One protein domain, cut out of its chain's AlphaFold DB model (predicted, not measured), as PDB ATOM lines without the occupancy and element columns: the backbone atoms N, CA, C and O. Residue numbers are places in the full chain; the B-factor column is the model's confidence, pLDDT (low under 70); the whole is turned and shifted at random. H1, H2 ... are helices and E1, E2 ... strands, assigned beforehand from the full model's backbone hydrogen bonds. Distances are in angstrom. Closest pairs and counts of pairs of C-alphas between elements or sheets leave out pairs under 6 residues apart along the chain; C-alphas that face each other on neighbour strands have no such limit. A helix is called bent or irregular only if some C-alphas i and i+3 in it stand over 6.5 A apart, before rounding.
ATOM      1  N   ASP A  31     134.924   1.680  11.914       79.56
ATOM      2  CA  ASP A  31     136.051   2.184  12.711       79.56
ATOM      3  C   ASP A  31     135.658   2.418  14.185       79.56
ATOM      4  O   ASP A  31     136.434   2.162  15.112       79.56
ATOM      5  N   GLN A  32     134.417   2.850  14.438       85.19
ATOM      6  CA  GLN A  32     133.876   2.942  15.798       85.19
ATOM      7  C   GLN A  32     133.689   1.566  16.449       85.19
ATOM      8  O   GLN A  32     133.911   1.428  17.655       85.19
ATOM      9  N   LEU A  33     133.290   0.554  15.676       85.00
ATOM     10  CA  LEU A  33     133.174  -0.825  16.148       85.00
ATOM     11  C   LEU A  33     134.546  -1.417  16.475       85.00
ATOM     12  O   LEU A  33     134.700  -1.994  17.548       85.00
ATOM     13  N   GLU A  34     135.548  -1.219  15.619       82.81
ATOM     14  CA  GLU A  34     136.925  -1.656  15.864       82.81
ATOM     15  C   GLU A  34     137.488  -1.030  17.146       82.81
ATOM     16  O   GLU A  34     138.035  -1.741  17.992       82.81
ATOM     17  N   LYS A  35     137.278   0.279  17.343       84.31
ATOM     18  CA  LYS A  35     137.674   0.972  18.576       84.31
ATOM     19  C   LYS A  35     136.949   0.424  19.805       84.31
ATOM     20  O   LYS A  35     137.577   0.147  20.821       84.31
ATOM     21  N   LYS A  36     135.633   0.226  19.714       85.88
ATOM     22  CA  LYS A  36     134.846  -0.335  20.818       85.88
ATOM     23  C   LYS A  36     135.287  -1.760  21.162       85.88
ATOM     24  O   LYS A  36     135.313  -2.124  22.334       85.88
ATOM     25  N   ALA A  37     135.625  -2.569  20.164       85.19
ATOM     26  CA  ALA A  37     136.151  -3.906  20.385       85.19
ATOM     27  C   ALA A  37     137.537  -3.881  21.044       85.19
ATOM     28  O   ALA A  37     137.761  -4.683  21.943       85.19
ATOM     29  N   LEU A  38     138.420  -2.943  20.682       82.81
ATOM     30  CA  LEU A  38     139.700  -2.736  21.377       82.81
ATOM     31  C   LEU A  38     139.498  -2.430  22.868       82.81
ATOM     32  O   LEU A  38     140.137  -3.059  23.710       82.81
ATOM     33  N   ASP A  39     138.571  -1.526  23.190       83.62
ATOM     34  CA  ASP A  39     138.266  -1.167  24.579       83.62
ATOM     35  C   ASP A  39     137.721  -2.377  25.367       83.62
ATOM     36  O   ASP A  39     138.133  -2.635  26.498       83.62
ATOM     37  N   LEU A  40     136.836  -3.170  24.750       84.00
ATOM     38  CA  LEU A  40     136.245  -4.366  25.368       84.00
ATOM     39  C   LEU A  40     137.219  -5.546  25.472       84.00
ATOM     40  O   LEU A  40     137.067  -6.381  26.367       84.00
ATOM     41  N   ALA A  41     138.198  -5.638  24.569       81.31
ATOM     42  CA  ALA A  41     139.164  -6.729  24.539       81.31
ATOM     43  C   ALA A  41     139.998  -6.768  25.822       81.31
ATOM     44  O   ALA A  41     140.199  -7.845  26.373       81.31
ATOM     45  N   SER A  42     140.422  -5.609  26.337       78.19
ATOM     46  CA  SER A  42     141.187  -5.520  27.589       78.19
ATOM     47  C   SER A  42     140.424  -6.143  28.764       78.19
ATOM     48  O   SER A  42     140.938  -7.028  29.447       78.19
ATOM     49  N   ASP A  43     139.167  -5.739  28.959       80.62
ATOM     50  CA  ASP A  43     138.315  -6.271  30.029       80.62
ATOM     51  C   ASP A  43     137.986  -7.753  29.817       80.62
ATOM     52  O   ASP A  43     137.902  -8.529  30.771       80.62
ATOM     53  N   CYS A  44     137.830  -8.176  28.561       81.38
ATOM     54  CA  CYS A  44     137.598  -9.578  28.253       81.38
ATOM     55  C   CYS A  44     138.833 -10.455  28.518       81.38
ATOM     56  O   CYS A  44     138.707 -11.552  29.065       81.38
ATOM     57  N   ILE A  45     140.038  -9.968  28.213       78.00
ATOM     58  CA  ILE A  45     141.296 -10.650  28.540       78.00
ATOM     59  C   ILE A  45     141.413 -10.829  30.056       78.00
ATOM     60  O   ILE A  45     141.733 -11.927  30.516       78.00
ATOM     61  N   VAL A  46     141.071  -9.799  30.842       75.62
ATOM     62  CA  VAL A  46     140.989  -9.916  32.307       75.62
ATOM     63  C   VAL A  46     139.986 -10.999  32.714       75.62
ATOM     64  O   VAL A  46     140.267 -11.778  33.627       75.62
ATOM     65  N   ALA A  47     138.849 -11.109  32.018       79.75
ATOM     66  CA  ALA A  47     137.860 -12.150  32.282       79.75
ATOM     67  C   ALA A  47     138.418 -13.571  32.077       79.75
ATOM     68  O   ALA A  47     138.119 -14.462  32.870       79.75
ATOM     69  N   ILE A  48     139.203 -13.780  31.016       77.75
ATOM     70  CA  ILE A  48     139.807 -15.078  30.680       77.75
ATOM     71  C   ILE A  48     140.913 -15.447  31.662       77.75
ATOM     72  O   ILE A  48     141.014 -16.599  32.077       77.75
ATOM     73  N   GLN A  49     141.760 -14.480  32.011       80.69
ATOM     74  CA  GLN A  49     142.926 -14.717  32.860       80.69
ATOM     75  C   GLN A  49     142.567 -14.811  34.349       80.69
ATOM     76  O   GLN A  49     143.354 -15.323  35.143       80.69
ATOM     77  N   SER A  50     141.392 -14.318  34.746       79.44
ATOM     78  CA  SER A  50     140.937 -14.348  36.134       79.44
ATOM     79  C   SER A  50     140.353 -15.710  36.518       79.44
ATOM     80  O   SER A  50     139.478 -16.243  35.843       79.44
ATOM     81  N   GLU A  51     140.745 -16.238  37.682       84.62
ATOM     82  CA  GLU A  51     140.102 -17.421  38.279       84.62
ATOM     83  C   GLU A  51     138.628 -17.166  38.645       84.62
ATOM     84  O   GLU A  51     137.811 -18.088  38.702       84.62
ATOM     85  N   LYS A  52     138.272 -15.903  38.926       87.44
ATOM     86  CA  LYS A  52     136.916 -15.471  39.297       87.44
ATOM     87  C   LYS A  52     136.557 -14.167  38.577       87.44
ATOM     88  O   LYS A  52     136.562 -13.103  39.199       87.44
ATOM     89  N   PRO A  53     136.206 -14.236  37.286       85.75
ATOM     90  CA  PRO A  53     135.854 -13.055  36.511       85.75
ATOM     91  C   PRO A  53     134.563 -12.418  37.017       85.75
ATOM     92  O   PRO A  53     133.587 -13.108  37.349       85.75
ATOM     93  N   THR A  54     134.543 -11.088  37.051       90.62
ATOM     94  CA  THR A  54     133.372 -10.336  37.486       90.62
ATOM     95  C   THR A  54     132.256 -10.416  36.440       90.62
ATOM     96  O   THR A  54     132.436 -10.837  35.293       90.62
ATOM     97  N   LYS A  55     131.042 -10.000  36.821       89.81
ATOM     98  CA  LYS A  55     129.925  -9.887  35.869       89.81
ATOM     99  C   LYS A  55     130.227  -8.877  34.755       89.81
ATOM    100  O   LYS A  55     129.713  -9.044  33.652       89.81
ATOM    101  N   HIS A  56     131.016  -7.846  35.060       88.31
ATOM    102  CA  HIS A  56     131.441  -6.835  34.101       88.31
ATOM    103  C   HIS A  56     132.343  -7.459  33.031       88.31
ATOM    104  O   HIS A  56     131.993  -7.412  31.857       88.31
ATOM    105  N   ASP A  57     133.387  -8.174  33.446       80.75
ATOM    106  CA  ASP A  57     134.377  -8.779  32.543       80.75
ATOM    107  C   ASP A  57     133.720  -9.811  31.608       80.75
ATOM    108  O   ASP A  57     133.896  -9.794  30.392       80.75
ATOM    109  N   LYS A  58     132.820 -10.647  32.149       82.94
ATOM    110  CA  LYS A  58     132.021 -11.588  31.337       82.94
ATOM    111  C   LYS A  58     131.102 -10.889  30.339       82.94
ATOM    112  O   LYS A  58     130.799 -11.440  29.282       82.94
ATOM    113  N   LYS A  59     130.565  -9.721  30.702       89.94
ATOM    114  CA  LYS A  59     129.722  -8.930  29.803       89.94
ATOM    115  C   LYS A  59     130.577  -8.308  28.700       89.94
ATOM    116  O   LYS A  59     130.133  -8.332  27.556       89.94
ATOM    117  N   ALA A  60     131.778  -7.834  29.030       85.56
ATOM    118  CA  ALA A  60     132.719  -7.300  28.059       85.56
ATOM    119  C   ALA A  60     133.068  -8.343  26.989       85.56
ATOM    120  O   ALA A  60     132.920  -8.043  25.811       85.56
ATOM    121  N   CYS A  61     133.357  -9.593  27.375       83.94
ATOM    122  CA  CYS A  61     133.568 -10.680  26.408       83.94
ATOM    123  C   CYS A  61     132.381 -10.912  25.477       83.94
ATOM    124  O   CYS A  61     132.532 -10.944  24.264       83.94
ATOM    125  N   LYS A  62     131.162 -10.986  26.022       88.25
ATOM    126  CA  LYS A  62     129.963 -11.177  25.191       88.25
ATOM    127  C   LYS A  62     129.718 -10.027  24.220       88.25
ATOM    128  O   LYS A  62     129.112 -10.233  23.173       88.25
ATOM    129  N   GLU A  63     130.064  -8.801  24.602       88.00
ATOM    130  CA  GLU A  63     129.959  -7.649  23.706       88.00
ATOM    131  C   GLU A  63     131.081  -7.649  22.668       88.00
ATOM    132  O   GLU A  63     130.810  -7.370  21.502       88.00
ATOM    133  N   PHE A  64     132.292  -8.037  23.064       86.44
ATOM    134  CA  PHE A  64     133.425  -8.235  22.173       86.44
ATOM    135  C   PHE A  64     133.112  -9.277  21.090       86.44
ATOM    136  O   PHE A  64     133.227  -8.962  19.910       86.44
ATOM    137  N   ASP A  65     132.593 -10.455  21.459       84.88
ATOM    138  CA  ASP A  65     132.233 -11.525  20.515       84.88
ATOM    139  C   ASP A  65     131.225 -11.062  19.461       84.88
ATOM    140  O   ASP A  65     131.340 -11.386  18.279       84.88
ATOM    141  N   LYS A  66     130.237 -10.261  19.877       88.06
ATOM    142  CA  LYS A  66     129.240  -9.697  18.959       88.06
ATOM    143  C   LYS A  66     129.876  -8.747  17.957       88.06
ATOM    144  O   LYS A  66     129.536  -8.798  16.780       88.06
ATOM    145  N   ILE A  67     130.763  -7.869  18.417       86.62
ATOM    146  CA  ILE A  67     131.430  -6.915  17.531       86.62
ATOM    147  C   ILE A  67     132.400  -7.646  16.601       86.62
ATOM    148  O   ILE A  67     132.410  -7.367  15.408       86.62
ATOM    149  N   ASN A  68     133.142  -8.629  17.111       83.19
ATOM    150  CA  ASN A  68     134.021  -9.479  16.316       83.19
ATOM    151  C   ASN A  68     133.247 -10.209  15.203       83.19
ATOM    152  O   ASN A  68     133.690 -10.227  14.058       83.19
ATOM    153  N   ALA A  69     132.051 -10.735  15.494       85.12
ATOM    154  CA  ALA A  69     131.187 -11.335  14.475       85.12
ATOM    155  C   ALA A  69     130.779 -10.328  13.381       85.12
ATOM    156  O   ALA A  69     130.878 -10.641  12.198       85.12
ATOM    157  N   ILE A  70     130.395  -9.104  13.765       88.12
ATOM    158  CA  ILE A  70     130.048  -8.040  12.807       88.12
ATOM    159  C   ILE A  70     131.256  -7.677  11.933       88.12
ATOM    160  O   ILE A  70     131.127  -7.579  10.717       88.12
ATOM    161  N   LEU A  71     132.438  -7.505  12.528       85.00
ATOM    162  CA  LEU A  71     133.660  -7.140  11.804       85.00
ATOM    163  C   LEU A  71     134.135  -8.254  10.864       85.00
ATOM    164  O   LEU A  71     134.577  -7.978   9.746       85.00
ATOM    165  N   LYS A  72     133.948  -9.514  11.262       85.38
ATOM    166  CA  LYS A  72     134.163 -10.671  10.394       85.38
ATOM    167  C   LYS A  72     133.226 -10.662   9.190       85.38
ATOM    168  O   LYS A  72     133.686 -10.876   8.073       85.38
ATOM    169  N   GLU A  73     131.940 -10.395   9.391       85.31
ATOM    170  CA  GLU A  73     130.957 -10.351   8.302       85.31
ATOM    171  C   GLU A  73     131.169  -9.155   7.361       85.31
ATOM    172  O   GLU A  73     131.101  -9.315   6.146       85.31
ATOM    173  N   GLN A  74     131.459  -7.969   7.904       84.44
ATOM    174  CA  GLN A  74     131.541  -6.728   7.125       84.44
ATOM    175  C   GLN A  74     132.906  -6.497   6.472       84.44
ATOM    176  O   GLN A  74     132.977  -5.969   5.364       84.44
ATOM    177  N   ARG A  75     134.001  -6.875   7.143       80.75
ATOM    178  CA  ARG A  75     135.373  -6.595   6.686       80.75
ATOM    179  C   ARG A  75     136.230  -7.834   6.474       80.75
ATOM    180  O   ARG A  75     137.365  -7.701   6.024       80.75
ATOM    181  N   SER A  76     135.712  -9.034   6.753       85.81
ATOM    182  CA  SER A  76     136.505 -10.274   6.718       85.81
ATOM    183  C   SER A  76     137.767 -10.188   7.585       85.81
ATOM    184  O   SER A  76     138.793 -10.793   7.261       85.81
ATOM    185  N   VAL A  77     137.685  -9.433   8.686       82.81
ATOM    186  CA  VAL A  77     138.754  -9.310   9.680       82.81
ATOM    187  C   VAL A  77     138.392 -10.059  10.954       82.81
ATOM    188  O   VAL A  77     137.235 -10.116  11.362       82.81
ATOM    189  N   CYS A  78     139.401 -10.655  11.567       80.88
ATOM    190  CA  CYS A  78     139.326 -11.465  12.764       80.88
ATOM    191  C   CYS A  78     140.341 -10.940  13.777       80.88
ATOM    192  O   CYS A  78     141.389 -10.404  13.408       80.88
ATOM    193  N   TRP A  79     140.032 -11.101  15.060       77.12
ATOM    194  CA  TRP A  79     140.953 -10.715  16.119       77.12
ATOM    195  C   TRP A  79     142.209 -11.598  16.133       77.12
ATOM    196  O   TRP A  79     142.123 -12.820  16.013       77.12
ATOM    197  N   GLY A  80     143.373 -10.964  16.261       71.19
ATOM    198  CA  GLY A  80     144.678 -11.609  16.332       71.19
ATOM    199  C   GLY A  80     144.993 -12.215  17.707       71.19
ATOM    200  O   GLY A  80     144.241 -12.037  18.665       71.19
ATOM    201  N   PRO A  81     146.110 -12.949  17.822       62.22
ATOM    202  CA  PRO A  81     146.428 -13.721  19.017       62.22
ATOM    203  C   PRO A  81     146.709 -12.881  20.278       62.22
ATOM    204  O   PRO A  81     147.371 -11.846  20.229       62.22
ATOM    205  N   ASN A  82     146.213 -13.380  21.420       53.91
ATOM    206  CA  ASN A  82     146.261 -12.736  22.745       53.91
ATOM    207  C   ASN A  82     147.646 -12.758  23.427       53.91
ATOM    208  O   ASN A  82     147.831 -12.100  24.448       53.91
ATOM    209  N   ASP A  83     148.599 -13.544  22.927       52.44
ATOM    210  CA  ASP A  83     149.914 -13.773  23.544       52.44
ATOM    211  C   ASP A  83     151.001 -12.793  23.069       52.44
ATOM    212  O   ASP A  83     152.111 -12.770  23.609       52.44
ATOM    213  N   VAL A  84     150.690 -11.939  22.091       46.66
ATOM    214  CA  VAL A  84     151.647 -10.973  21.557       46.66
ATOM    215  C   VAL A  84     151.520  -9.658  22.322       46.66
ATOM    216  O   VAL A  84     150.664  -8.826  22.043       46.66
ATOM    217  N   ILE A  85     152.434  -9.448  23.271       41.91
ATOM    218  CA  ILE A  85     152.596  -8.202  24.047       41.91
ATOM    219  C   ILE A  85     152.753  -6.957  23.134       41.91
ATOM    220  O   ILE A  85     152.470  -5.844  23.562       41.91
ATOM    221  N   ASN A  86     153.132  -7.146  21.862       42.88
ATOM    222  CA  ASN A  86     153.169  -6.125  20.809       42.88
ATOM    223  C   ASN A  86     152.178  -6.455  19.681       42.88
ATOM    224  O   ASN A  86     152.543  -6.988  18.633       42.88
ATOM    225  N   ALA A  87     150.911  -6.131  19.900       42.81
ATOM    226  CA  ALA A  87     149.834  -6.301  18.938       42.81
ATOM    227  C   ALA A  87     149.605  -5.014  18.124       42.81
ATOM    228  O   ALA A  87     148.556  -4.388  18.190       42.81
ATOM    229  N   GLU A  88     150.586  -4.592  17.323       44.12
ATOM    230  CA  GLU A  88     150.442  -3.353  16.535       44.12
ATOM    231  C   GLU A  88     149.340  -3.422  15.455       44.12
ATOM    232  O   GLU A  88     148.987  -2.389  14.890       44.12
ATOM    233  N   LYS A  89     148.739  -4.596  15.191       54.84
ATOM    234  CA  LYS A  89     147.526  -4.757  14.364       54.84
ATOM    235  C   LYS A  89     146.662  -5.915  14.871       54.84
ATOM    236  O   LYS A  89     146.862  -7.064  14.490       54.84
ATOM    237  N   HIS A  90     145.712  -5.600  15.748       70.69
ATOM    238  CA  HIS A  90     144.807  -6.571  16.375       70.69
ATOM    239  C   HIS A  90     143.782  -7.193  15.418       70.69
ATOM    240  O   HIS A  90     143.254  -8.260  15.709       70.69
ATOM    241  N   TRP A  91     143.510  -6.551  14.284       76.69
ATOM    242  CA  TRP A  91     142.635  -7.072  13.241       76.69
ATOM    243  C   TRP A  91     143.480  -7.645  12.112       76.69
ATOM    244  O   TRP A  91     144.240  -6.928  11.457       76.69
ATOM    245  N   LEU A  92     143.354  -8.947  11.895       78.38
ATOM    246  CA  LEU A  92     143.987  -9.670  10.800       78.38
ATOM    247  C   LEU A  92     142.911 -10.096   9.802       78.38
ATOM    248  O   LEU A  92     141.772 -10.313  10.208       78.38
ATOM    249  N   PRO A  93     143.228 -10.268   8.511       82.12
ATOM    250  CA  PRO A  93     142.329 -10.984   7.615       82.12
ATOM    251  C   PRO A  93     141.972 -12.345   8.223       82.12
ATOM    252  O   PRO A  93     142.853 -13.053   8.697       82.12
ATOM    253  N   CYS A  94     140.702 -12.742   8.191       79.56
ATOM    254  CA  CYS A  94     140.271 -14.042   8.723       79.56
ATOM    255  C   CYS A  94     140.856 -15.249   7.970       79.56
ATOM    256  O   CYS A  94     140.717 -16.381   8.416       79.56
ATOM    257  N   SER A  95     141.454 -15.025   6.798       79.12
ATOM    258  CA  SER A  95     142.225 -16.025   6.058       79.12
ATOM    259  C   SER A  95     143.676 -16.137   6.534       79.12
ATOM    260  O   SER A  95     144.404 -17.006   6.059       79.12
ATOM    261  N   ASP A  96     144.124 -15.252   7.431       74.25
ATOM    262  CA  ASP A  96     145.444 -15.354   8.038       74.25
ATOM    263  C   ASP A  96     145.451 -16.574   8.976       74.25
ATOM    264  O   ASP A  96     144.620 -16.642   9.885       74.25
ATOM    265  N   PRO A  97     146.376 -17.532   8.818       65.94
ATOM    266  CA  PRO A  97     146.451 -18.713   9.680       65.94
ATOM    267  C   PRO A  97     146.683 -18.364  11.158       65.94
ATOM    268  O   PRO A  97     146.369 -19.156  12.043       65.94
ATOM    269  N   LYS A  98     147.186 -17.160  11.464       67.62
ATOM    270  CA  LYS A  98     147.300 -16.660  12.842       67.62
ATOM    271  C   LYS A  98     145.945 -16.302  13.464       67.62
ATOM    272  O   LYS A  98     145.877 -16.149  14.680       67.62
ATOM    273  N   SER A  99     144.890 -16.180  12.655       60.78
ATOM    274  CA  SER A  99     143.517 -15.915  13.099       60.78
ATOM    275  C   SER A  99     142.711 -17.185  13.416       60.78
ATOM    276  O   SER A  99     141.723 -17.109  14.141       60.78
ATOM    277  N   GLU A 100     143.141 -18.360  12.932       54.06
ATOM    278  CA  GLU A 100     142.414 -19.636  13.084       54.06
ATOM    279  C   GLU A 100     142.484 -20.236  14.498       54.06
ATOM    280  O   GLU A 100     141.706 -21.124  14.839       54.06
TER     281      GLU A 100
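What this domain is: This is residues 31 to 100 of the 104 residues of an uncharacterized protein of Acetobacteraceae bacterium (UniProt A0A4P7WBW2). Two long helices, H1 and H2, fold back on each other as a helical hairpin whose lines cross at an angle, and a small two-stranded hairpin, E1 and E2, packs beside the last part of H2 through E1. From that small hairpin a loop sticks out at residues 83 to 88, which stand free. The printed part has 70 residues with two named helices and two named strands, in the order H1, H2, E1, E2; the sheet is E1 - E2, antiparallel, and the class is mostly helix. The whole is compact, with a radius of gyration of the C-alphas of 12.0 A, and the C-alphas span 34 by 23 by 18 A.

How they stand to each other: Begin with the sheet, where E1, residues 77 to 79, and E2, residues 91 to 93, are antiparallel neighbours and form a hairpin. Their directions differ by 131 degrees. Look across the pair for N 78 and O 92, 2.8 A apart, and N 92 and O 78, 2.9 A apart, both within hydrogen-bond range. Next find H2, residues 55 to 75: its closest C-alpha pair with E1 is Lys 72 and Cys 78, 5.7 A apart. H2 and E2 are near each other, with 7 pairs of C-alphas within 10 A. Then find H1, residues 31 to 49, which touches H2, with the closest C-alphas those of Cys 44 and Cys 61, 4.6 A apart. H1 and H2 run opposite ways at a steep tilt of 42 degrees, and they form a helical hairpin. H1 is apart from E1 and only just apart from E2, where the closest C-alphas are 8.3 A apart. In H2 every O i to N i+4 pair is within hydrogen-bond range; in H1 13 of 15 are.

Where its parts are: Find C-alpha 77 at (138.754, -9.310, 9.680), where E1 begins; E1 and E2 each measure 6.9 A from first to last C-alpha. H2 runs 29.9 A, from C-alpha 55 at (129.925, -9.887, 35.869) to C-alpha 75. H1 runs 27.2 A from C-alpha 31 at (136.051, 2.184, 12.711). It has a kink of 32 degrees near residue 42, yet it is neither bent nor irregular, but only just: C-alphas 39 and 42 are 6.0 A apart.

The domain as a whole: The two C-alphas farthest apart, those of Glu 51 and Gln 74, are 34.0 A apart. The printed part has no cut. The links H1 to H2 and H2 to E1 are tight, while E1 to E2, with 11 residues between them, is long. The mean pLDDT of the printed part is 77.3, and look for values under 70 at residues 81 to 89 and 97 to 100.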